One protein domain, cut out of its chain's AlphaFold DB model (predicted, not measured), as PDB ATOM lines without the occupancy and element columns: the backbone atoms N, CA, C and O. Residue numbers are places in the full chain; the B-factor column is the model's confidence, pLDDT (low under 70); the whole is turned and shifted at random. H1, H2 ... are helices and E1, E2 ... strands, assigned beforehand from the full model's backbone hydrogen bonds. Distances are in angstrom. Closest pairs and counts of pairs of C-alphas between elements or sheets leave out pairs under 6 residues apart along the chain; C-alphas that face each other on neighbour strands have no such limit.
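This is residues 68 to 140 of the 339 residues of an uncharacterized protein of Lineolata rhizophorae (UniProt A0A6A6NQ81). Two ten-residue helices, H1 and H2, stand apart with short H3 between them, and H2 packs on a small antiparallel hairpin, E1 and E2. The printed part has 73 residues, with three named helices and two named strands in the order H1, E1, E2, H2, H3; it is mostly helix, though under half of the residues are in named elements. It is compact, radius of gyration of the C-alphas 11.5 A, spanning 33 by 25 by 19 A.

Pass residues 68 to 80 and find C-alpha 81 at (-36.726, -36.201, -28.378), where H1, residues 81 to 90, begins its 14.4 A. Next come E1, residues 97 to 99, 6.9 A; E2, residues 108 to 110, 7.2 A; and H2, residues 111 to 120, 15.9 A. H3, residues 134 to 138, 5.7 A, ends at (-26.602, -31.451, -25.020).

H1 and H3 only just touch, with 3 pairs of C-alphas within 8 A, the closest Ala 81 and Gly 136, 6.3 A. Between E1 and E2, N 98 and O 109 are within hydrogen-bond range, 2.8 A. H2 comes closest to E1 at the C-alphas of Arg 111 and Val 98, 5.7 A. H2 and H3 touch, closest C-alphas Ser 115 and Leu 138, 6.2 A. Every O i to N i+4 pair is within range in H1 and H3, 2 of 6 in H2, beside 4 of 7 O i to N i+3 pairs.

The farthest C-alphas, Gln 90 and Asp 124, are 33.6 A apart. The printed part has no cut; the link H2 to H3 is long. Residues 120 to 140 have pLDDT under 70.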
ATOM      1  N   ASN A  68     -37.329 -30.054 -34.770       77.88
ATOM      2  CA  ASN A  68     -36.806 -29.999 -36.133       77.88
ATOM      3  C   ASN A  68     -35.341 -30.461 -36.130       77.88
ATOM      4  O   ASN A  68     -34.629 -30.258 -35.146       77.88
ATOM      5  N   CYS A  69     -34.885 -31.094 -37.208       81.69
ATOM      6  CA  CYS A  69     -33.462 -31.370 -37.366       81.69
ATOM      7  C   CYS A  69     -32.691 -30.055 -37.580       81.69
ATOM      8  O   CYS A  69     -33.102 -29.226 -38.386       81.69
ATOM      9  N   SER A  70     -31.585 -29.860 -36.858       77.81
ATOM     10  CA  SER A  70     -30.719 -28.672 -36.982       77.81
ATOM     11  C   SER A  70     -29.639 -28.814 -38.062       77.81
ATOM     12  O   SER A  70     -28.862 -27.883 -38.273       77.81
ATOM     13  N   VAL A  71     -29.543 -29.982 -38.706       84.69
ATOM     14  CA  VAL A  71     -28.588 -30.222 -39.792       84.69
ATOM     15  C   VAL A  71     -29.002 -29.408 -41.010       84.69
ATOM     16  O   VAL A  71     -30.166 -29.430 -41.419       84.69
ATOM     17  N   VAL A  72     -28.041 -28.702 -41.597       87.69
ATOM     18  CA  VAL A  72     -28.263 -27.866 -42.776       87.69
ATOM     19  C   VAL A  72     -28.824 -28.719 -43.918       87.69
ATOM     20  O   VAL A  72     -28.253 -29.741 -44.287       87.69
ATOM     21  N   GLY A  73     -29.976 -28.312 -44.459       86.94
ATOM     22  CA  GLY A  73     -30.664 -29.021 -45.544       86.94
ATOM     23  C   GLY A  73     -31.574 -30.179 -45.106       86.94
ATOM     24  O   GLY A  73     -32.270 -30.744 -45.947       86.94
ATOM     25  N   CYS A  74     -31.637 -30.523 -43.813       87.00
ATOM     26  CA  CYS A  74     -32.562 -31.541 -43.311       87.00
ATOM     27  C   CYS A  74     -33.901 -30.921 -42.884       87.00
ATOM     28  O   CYS A  74     -33.959 -30.065 -42.007       87.00
ATOM     29  N   THR A  75     -35.005 -31.393 -43.468       87.38
ATOM     30  CA  THR A  75     -36.366 -30.902 -43.174       87.38
ATOM     31  C   THR A  75     -37.154 -31.810 -42.227       87.38
ATOM     32  O   THR A  75     -38.340 -31.573 -41.978       87.38
ATOM     33  N   SER A  76     -36.511 -32.848 -41.683       81.88
ATOM     34  CA  SER A  76     -37.138 -33.830 -40.798       81.88
ATOM     35  C   SER A  76     -37.658 -33.192 -39.512       81.88
ATOM     36  O   SER A  76     -36.980 -32.396 -38.856       81.88
ATOM     37  N   LYS A  77     -38.873 -33.592 -39.131       82.25
ATOM     38  CA  LYS A  77     -39.563 -33.130 -37.925       82.25
ATOM     39  C   LYS A  77     -39.951 -34.324 -37.073       82.25
ATOM     40  O   LYS A  77     -40.541 -35.286 -37.561       82.25
ATOM     41  N   HIS A  78     -39.669 -34.244 -35.781       79.31
ATOM     42  CA  HIS A  78     -39.996 -35.292 -34.826       79.31
ATOM     43  C   HIS A  78     -40.805 -34.722 -33.669       79.31
ATOM     44  O   HIS A  78     -40.570 -33.620 -33.191       79.31
ATOM     45  N   TYR A  79     -41.749 -35.508 -33.165       76.00
ATOM     46  CA  TYR A  79     -42.594 -35.113 -32.031       76.00
ATOM     47  C   TYR A  79     -42.072 -35.636 -30.688       76.00
ATOM     48  O   TYR A  79     -42.713 -35.450 -29.655       76.00
ATOM     49  N   ARG A  80     -40.937 -36.345 -30.698       74.38
ATOM     50  CA  ARG A  80     -40.296 -36.908 -29.510       74.38
ATOM     51  C   ARG A  80     -38.782 -36.756 -29.596       74.38
ATOM     52  O   ARG A  80     -38.193 -37.025 -30.642       74.38
ATOM     53  N   ALA A  81     -38.166 -36.416 -28.469       72.94
ATOM     54  CA  ALA A  81     -36.726 -36.201 -28.378       72.94
ATOM     55  C   ALA A  81     -35.904 -37.473 -28.658       72.94
ATOM     56  O   ALA A  81     -34.863 -37.405 -29.300       72.94
ATOM     57  N   ASP A  82     -36.370 -38.651 -28.235       74.31
ATOM     58  CA  ASP A  82     -35.680 -39.920 -28.496       74.31
ATOM     59  C   ASP A  82     -35.653 -40.272 -29.990       74.31
ATOM     60  O   ASP A  82     -34.619 -40.708 -30.491       74.31
ATOM     61  N   LYS A  83     -36.744 -39.996 -30.712       80.00
ATOM     62  CA  LYS A  83     -36.816 -40.190 -32.166       80.00
ATOM     63  C   LYS A  83     -35.982 -39.180 -32.948       80.00
ATOM     64  O   LYS A  83     -35.330 -39.571 -33.907       80.00
ATOM     65  N   ALA A  84     -35.915 -37.929 -32.493       79.31
ATOM     66  CA  ALA A  84     -34.986 -36.949 -33.058       79.31
ATOM     67  C   ALA A  84     -33.518 -37.384 -32.882       79.31
ATOM     68  O   ALA A  84     -32.722 -37.290 -33.813       79.31
ATOM     69  N   ARG A  85     -33.154 -37.926 -31.708       76.62
ATOM     70  CA  ARG A  85     -31.799 -38.450 -31.455       76.62
ATOM     71  C   ARG A  85     -31.475 -39.672 -32.302       76.62
ATOM     72  O   ARG A  85     -30.348 -39.796 -32.766       76.62
ATOM     73  N   GLU A  86     -32.430 -40.582 -32.466       78.81
ATOM     74  CA  GLU A  86     -32.282 -41.758 -33.325       78.81
ATOM     75  C   GLU A  86     -32.057 -41.349 -34.787       78.81
ATOM     76  O   GLU A  86     -31.087 -41.799 -35.394       78.81
ATOM     77  N   HIS A  87     -32.858 -40.414 -35.305       85.12
ATOM     78  CA  HIS A  87     -32.671 -39.830 -36.634       85.12
ATOM     79  C   HIS A  87     -31.270 -39.224 -36.805       85.12
ATOM     80  O   HIS A  87     -30.561 -39.562 -37.748       85.12
ATOM     81  N   LEU A  88     -30.817 -38.412 -35.844       80.00
ATOM     82  CA  LEU A  88     -29.478 -37.812 -35.859       80.00
ATOM     83  C   LEU A  88     -28.326 -38.823 -35.773       80.00
ATOM     84  O   LEU A  88     -27.188 -38.432 -36.001       80.00
ATOM     85  N   ARG A  89     -28.578 -40.073 -35.372       79.44
ATOM     86  CA  ARG A  89     -27.574 -41.151 -35.370       79.44
ATOM     87  C   ARG A  89     -27.605 -41.975 -36.652       79.44
ATOM     88  O   ARG A  89     -26.571 -42.471 -37.070       79.44
ATOM     89  N   GLN A  90     -28.791 -42.186 -37.216       82.69
ATOM     90  CA  GLN A  90     -28.995 -43.086 -38.353       82.69
ATOM     91  C   GLN A  90     -28.874 -42.382 -39.704       82.69
ATOM     92  O   GLN A  90     -28.484 -43.014 -40.680       82.69
ATOM     93  N   CYS A  91     -29.233 -41.100 -39.769       85.56
ATOM     94  CA  CYS A  91     -29.325 -40.346 -41.019       85.56
ATOM     95  C   CYS A  91     -28.224 -39.295 -41.176       85.56
ATOM     96  O   CYS A  91     -28.121 -38.704 -42.245       85.56
ATOM     97  N   HIS A  92     -27.440 -39.050 -40.125       84.38
ATOM     98  CA  HIS A  92     -26.461 -37.973 -40.083       84.38
ATOM     99  C   HIS A  92     -25.113 -38.453 -39.558       84.38
ATOM    100  O   HIS A  92     -25.049 -39.299 -38.661       84.38
ATOM    101  N   VAL A  93     -24.045 -37.885 -40.108       85.19
ATOM    102  CA  VAL A  93     -22.658 -38.160 -39.715       85.19
ATOM    103  C   VAL A  93     -22.079 -37.000 -38.909       85.19
ATOM    104  O   VAL A  93     -22.594 -35.884 -38.919       85.19
ATOM    105  N   ASP A  94     -20.984 -37.244 -38.190       83.12
ATOM    106  CA  ASP A  94     -20.358 -36.220 -37.342       83.12
ATOM    107  C   ASP A  94     -19.811 -35.020 -38.144       83.12
ATOM    108  O   ASP A  94     -19.653 -33.935 -37.591       83.12
ATOM    109  N   SER A  95     -19.541 -35.183 -39.445       87.94
ATOM    110  CA  SER A  95     -19.131 -34.100 -40.350       87.94
ATOM    111  C   SER A  95     -20.275 -33.236 -40.872       87.94
ATOM    112  O   SER A  95     -19.988 -32.187 -41.445       87.94
ATOM    113  N   ASP A  96     -21.532 -33.640 -40.680       88.38
ATOM    114  CA  ASP A  96     -22.672 -32.848 -41.136       88.38
ATOM    115  C   ASP A  96     -22.699 -31.503 -40.411       88.38
ATOM    116  O   ASP A  96     -22.509 -31.429 -39.192       88.38
ATOM    117  N   LEU A  97     -22.933 -30.434 -41.168       90.44
ATOM    118  CA  LEU A  97     -22.969 -29.081 -40.632       90.44
ATOM    119  C   LEU A  97     -24.300 -28.820 -39.928       90.44
ATOM    120  O   LEU A  97     -25.375 -29.150 -40.433       90.44
ATOM    121  N   VAL A  98     -24.214 -28.195 -38.761       85.94
ATOM    122  CA  VAL A  98     -25.338 -27.901 -37.878       85.94
ATOM    123  C   VAL A  98     -25.307 -26.423 -37.521       85.94
ATOM    124  O   VAL A  98     -24.273 -25.908 -37.090       85.94
ATOM    125  N   ASN A  99     -26.449 -25.757 -37.668       84.00
ATOM    126  CA  ASN A  99     -26.616 -24.384 -37.202       84.00
ATOM    127  C   ASN A  99     -26.807 -24.370 -35.685       84.00
ATOM    128  O   ASN A  99     -27.547 -25.200 -35.141       84.00
ATOM    129  N   CYS A 100     -26.160 -23.424 -35.003       82.00
ATOM    130  CA  CYS A 100     -26.410 -23.196 -33.590       82.00
ATOM    131  C   CYS A 100     -27.905 -22.882 -33.370       82.00
ATOM    132  O   CYS A 100     -28.469 -22.066 -34.096       82.00
ATOM    133  N   PRO A 101     -28.577 -23.532 -32.402       74.44
ATOM    134  CA  PRO A 101     -29.992 -23.289 -32.121       74.44
ATOM    135  C   PRO A 101     -30.261 -21.978 -31.364       74.44
ATOM    136  O   PRO A 101     -31.427 -21.647 -31.161       74.44
ATOM    137  N   ALA A 102     -29.229 -21.289 -30.865       73.88
ATOM    138  CA  ALA A 102     -29.396 -20.048 -30.114       73.88
ATOM    139  C   ALA A 102     -29.760 -18.899 -31.066       73.88
ATOM    140  O   ALA A 102     -29.083 -18.696 -32.072       73.88
ATOM    141  N   GLU A 103     -30.811 -18.140 -30.746       71.00
ATOM    142  CA  GLU A 103     -31.381 -17.119 -31.643       71.00
ATOM    143  C   GLU A 103     -30.384 -16.005 -32.005       71.00
ATOM    144  O   GLU A 103     -30.399 -15.489 -33.121       71.00
ATOM    145  N   SER A 104     -29.478 -15.671 -31.084       74.81
ATOM    146  CA  SER A 104     -28.412 -14.676 -31.258       74.81
ATOM    147  C   SER A 104     -27.129 -15.242 -31.887       74.81
ATOM    148  O   SER A 104     -26.147 -14.511 -32.035       74.81
ATOM    149  N   CYS A 105     -27.091 -16.533 -32.239       79.19
ATOM    150  CA  CYS A 105     -25.882 -17.211 -32.695       79.19
ATOM    151  C   CYS A 105     -26.003 -17.718 -34.134       79.19
ATOM    152  O   CYS A 105     -26.741 -18.652 -34.430       79.19
ATOM    153  N   SER A 106     -25.192 -17.156 -35.030       84.19
ATOM    154  CA  SER A 106     -25.100 -17.564 -36.438       84.19
ATOM    155  C   SER A 106     -23.995 -18.594 -36.711       84.19
ATOM    156  O   SER A 106     -23.652 -18.847 -37.865       84.19
ATOM    157  N   VAL A 107     -23.407 -19.184 -35.666       85.50
ATOM    158  CA  VAL A 107     -22.315 -20.155 -35.810       85.50
ATOM    159  C   VAL A 107     -22.839 -21.461 -36.401       85.50
ATOM    160  O   VAL A 107     -23.791 -22.059 -35.900       85.50
ATOM    161  N   GLN A 108     -22.155 -21.933 -37.439       89.50
ATOM    162  CA  GLN A 108     -22.387 -23.221 -38.077       89.50
ATOM    163  C   GLN A 108     -21.134 -24.081 -37.915       89.50
ATOM    164  O   GLN A 108     -20.039 -23.673 -38.303       89.50
ATOM    165  N   LEU A 109     -21.282 -25.269 -37.328       87.94
ATOM    166  CA  LEU A 109     -20.169 -26.181 -37.047       87.94
ATOM    167  C   LEU A 109     -20.546 -27.626 -37.387       87.94
ATOM    168  O   LEU A 109     -21.732 -27.958 -37.415       87.94
ATOM    169  N   PRO A 110     -19.557 -28.512 -37.599       89.81
ATOM    170  CA  PRO A 110     -19.797 -29.949 -37.634       89.81
ATOM    171  C   PRO A 110     -20.544 -30.442 -36.388       89.81
ATOM    172  O   PRO A 110     -20.356 -29.924 -35.282       89.81
ATOM    173  N   ARG A 111     -21.375 -31.469 -36.557       84.50
ATOM    174  CA  ARG A 111     -22.239 -32.036 -35.514       84.50
ATOM    175  C   ARG A 111     -21.491 -32.470 -34.248       84.50
ATOM    176  O   ARG A 111     -22.030 -32.348 -33.149       84.50
ATOM    177  N   ASP A 112     -20.272 -32.985 -34.367       81.75
ATOM    178  CA  ASP A 112     -19.449 -33.348 -33.207       81.75
ATOM    179  C   ASP A 112     -18.958 -32.119 -32.421       81.75
ATOM    180  O   ASP A 112     -18.923 -32.147 -31.189       81.75
ATOM    181  N   LEU A 113     -18.663 -31.018 -33.115       86.44
ATOM    182  CA  LEU A 113     -18.146 -29.778 -32.531       86.44
ATOM    183  C   LEU A 113     -19.235 -28.842 -32.000       86.44
ATOM    184  O   LEU A 113     -19.033 -28.205 -30.964       86.44
ATOM    185  N   ILE A 114     -20.410 -28.787 -32.639       83.19
ATOM    186  CA  ILE A 114     -21.504 -27.905 -32.194       83.19
ATOM    187  C   ILE A 114     -21.917 -28.211 -30.747       83.19
ATOM    188  O   ILE A 114     -22.252 -27.301 -29.995       83.19
ATOM    189  N   SER A 115     -21.804 -29.479 -30.322       77.00
ATOM    190  CA  SER A 115     -22.093 -29.935 -28.954       77.00
ATOM    191  C   SER A 115     -21.192 -29.306 -27.879       77.00
ATOM    192  O   SER A 115     -21.589 -29.214 -26.713       77.00
ATOM    193  N   ILE A 116     -19.988 -28.876 -28.269       79.62
ATOM    194  CA  ILE A 116     -19.028 -28.162 -27.423       79.62
ATOM    195  C   ILE A 116     -19.373 -26.674 -27.420       79.62
ATOM    196  O   ILE A 116     -19.454 -26.074 -26.351       79.62
ATOM    197  N   HIS A 117     -19.631 -26.106 -28.602       82.25
ATOM    198  CA  HIS A 117     -19.981 -24.698 -28.783       82.25
ATOM    199  C   HIS A 117     -21.186 -24.280 -27.929       82.25
ATOM    200  O   HIS A 117     -21.078 -23.348 -27.130       82.25
ATOM    201  N   VAL A 118     -22.303 -25.018 -28.026       75.31
ATOM    202  CA  VAL A 118     -23.575 -24.610 -27.401       75.31
ATOM    203  C   VAL A 118     -23.543 -24.535 -25.872       75.31
ATOM    204  O   VAL A 118     -24.416 -23.917 -25.274       75.31
ATOM    205  N   ARG A 119     -22.543 -25.135 -25.215       71.69
ATOM    206  CA  ARG A 119     -22.385 -25.106 -23.747       71.69
ATOM    207  C   ARG A 119     -21.980 -23.738 -23.199       71.69
ATOM    208  O   ARG A 119     -22.031 -23.538 -21.984       71.69
ATOM    209  N   ASN A 120     -21.526 -22.844 -24.073       67.25
ATOM    210  CA  ASN A 120     -21.062 -21.509 -23.699       67.25
ATOM    211  C   ASN A 120     -22.137 -20.435 -23.847       67.25
ATOM    212  O   ASN A 120     -21.888 -19.298 -23.467       67.25
ATOM    213  N   HIS A 121     -23.322 -20.782 -24.352       68.31
ATOM    214  CA  HIS A 121     -24.482 -19.916 -24.177       68.31
ATOM    215  C   HIS A 121     -24.858 -19.923 -22.691       68.31
ATOM    216  O   HIS A 121     -25.003 -20.992 -22.091       68.31
ATOM    217  N   SER A 122     -24.914 -18.740 -22.075       55.47
ATOM    218  CA  SER A 122     -25.330 -18.580 -20.682       55.47
ATOM    219  C   SER A 122     -26.825 -18.864 -20.537       55.47
ATOM    220  O   SER A 122     -27.586 -18.763 -21.498       55.47
ATOM    221  N   GLU A 123     -27.262 -19.190 -19.319       50.50
ATOM    222  CA  GLU A 123     -28.695 -19.251 -18.988       50.50
ATOM    223  C   GLU A 123     -29.386 -17.877 -19.174       50.50
ATOM    224  O   GLU A 123     -30.595 -17.830 -19.390       50.50
ATOM    225  N   ASP A 124     -28.606 -16.783 -19.151       43.44
ATOM    226  CA  ASP A 124     -29.053 -15.386 -19.279       43.44
ATOM    227  C   ASP A 124     -29.259 -14.906 -20.724       43.44
ATOM    228  O   ASP A 124     -29.936 -13.894 -20.945       43.44
ATOM    229  N   GLU A 125     -28.716 -15.602 -21.732       46.66
ATOM    230  CA  GLU A 125     -29.129 -15.353 -23.114       46.66
ATOM    231  C   GLU A 125     -30.573 -15.818 -23.277       46.66
ATOM    232  O   GLU A 125     -30.868 -17.002 -23.448       46.66
ATOM    233  N   LYS A 126     -31.483 -14.844 -23.181       43.16
ATOM    234  CA  LYS A 126     -32.913 -15.001 -23.428       43.16
ATOM    235  C   LYS A 126     -33.119 -15.903 -24.644       43.16
ATOM    236  O   LYS A 126     -32.771 -15.540 -25.761       43.16
ATOM    237  N   TYR A 127     -33.752 -17.043 -24.383       44.78
ATOM    238  CA  TYR A 127     -34.266 -17.976 -25.378       44.78
ATOM    239  C   TYR A 127     -33.196 -18.779 -26.146       44.78
ATOM    240  O   TYR A 127     -32.938 -18.586 -27.329       44.78
ATOM    241  N   ILE A 128     -32.695 -19.846 -25.516       46.22
ATOM    242  CA  ILE A 128     -32.609 -21.109 -26.261       46.22
ATOM    243  C   ILE A 128     -34.055 -21.596 -26.366       46.22
ATOM    244  O   ILE A 128     -34.644 -21.915 -25.324       46.22
ATOM    245  N   PRO A 129     -34.677 -21.613 -27.558       36.94
ATOM    246  CA  PRO A 129     -36.106 -21.828 -27.659       36.94
ATOM    247  C   PRO A 129     -36.512 -23.101 -26.940       36.94
ATOM    248  O   PRO A 129     -36.017 -24.187 -27.234       36.94
ATOM    249  N   ALA A 130     -37.520 -23.015 -26.074       38.91
ATOM    250  CA  ALA A 130     -38.176 -24.192 -25.532       38.91
ATOM    251  C   ALA A 130     -38.866 -25.031 -26.631       38.91
ATOM    252  O   ALA A 130     -39.602 -25.931 -26.261       38.91
ATOM    253  N   SER A 131     -38.623 -24.790 -27.935       40.22
ATOM    254  CA  SER A 131     -38.896 -25.619 -29.126       40.22
ATOM    255  C   SER A 131     -37.713 -26.508 -29.562       40.22
ATOM    256  O   SER A 131     -37.925 -27.644 -29.982       40.22
ATOM    257  N   PHE A 132     -36.484 -26.099 -29.255       45.69
ATOM    258  CA  PHE A 132     -35.271 -26.909 -29.287       45.69
ATOM    259  C   PHE A 132     -34.824 -27.126 -27.853       45.69
ATOM    260  O   PHE A 132     -34.155 -26.300 -27.252       45.69
ATOM    261  N   ASP A 133     -35.246 -28.238 -27.251       42.16
ATOM    262  CA  ASP A 133     -34.705 -28.600 -25.946       42.16
ATOM    263  C   ASP A 133     -33.189 -28.633 -26.121       42.16
ATOM    264  O   ASP A 133     -32.699 -29.417 -26.932       42.16
ATOM    265  N   CYS A 134     -32.447 -27.756 -25.446       41.59
ATOM    266  CA  CYS A 134     -30.995 -27.810 -25.492       41.59
ATOM    267  C   CYS A 134     -30.526 -29.146 -24.928       41.59
ATOM    268  O   CYS A 134     -29.509 -29.654 -25.359       41.59
ATOM    269  N   LYS A 135     -31.339 -29.818 -24.100       41.44
ATOM    270  CA  LYS A 135     -31.228 -31.252 -23.818       41.44
ATOM    271  C   LYS A 135     -31.177 -32.127 -25.068       41.44
ATOM    272  O   LYS A 135     -30.526 -33.141 -25.054       41.44
ATOM    273  N   GLY A 136     -31.814 -31.801 -26.178       46.31
ATOM    274  CA  GLY A 136     -31.670 -32.513 -27.448       46.31
ATOM    275  C   GLY A 136     -30.223 -32.543 -27.939       46.31
ATOM    276  O   GLY A 136     -29.710 -33.640 -28.120       46.31
ATOM    277  N   LEU A 137     -29.585 -31.369 -28.074       49.16
ATOM    278  CA  LEU A 137     -28.197 -31.151 -28.538       49.16
ATOM    279  C   LEU A 137     -27.134 -31.429 -27.455       49.16
ATOM    280  O   LEU A 137     -26.090 -32.003 -27.737       49.16
ATOM    281  N   LEU A 138     -27.420 -31.121 -26.192       43.09
ATOM    282  CA  LEU A 138     -26.602 -31.451 -25.020       43.09
ATOM    283  C   LEU A 138     -26.712 -32.949 -24.656       43.09
ATOM    284  O   LEU A 138     -25.722 -33.541 -24.230       43.09
ATOM    285  N   GLU A 139     -27.856 -33.607 -24.904       40.22
ATOM    286  CA  GLU A 139     -28.012 -35.081 -24.920       40.22
ATOM    287  C   GLU A 139     -27.696 -35.693 -26.309       40.22
ATOM    288  O   GLU A 139     -27.800 -36.913 -26.477       40.22
ATOM    289  N   LEU A 140     -27.220 -34.901 -27.290       44.22
ATOM    290  CA  LEU A 140     -26.283 -35.399 -28.315       44.22
ATOM    291  C   LEU A 140     -24.865 -35.511 -27.758       44.22
ATOM    292  O   LEU A 140     -23.933 -35.785 -28.507       44.22
TER     293      LEU A 140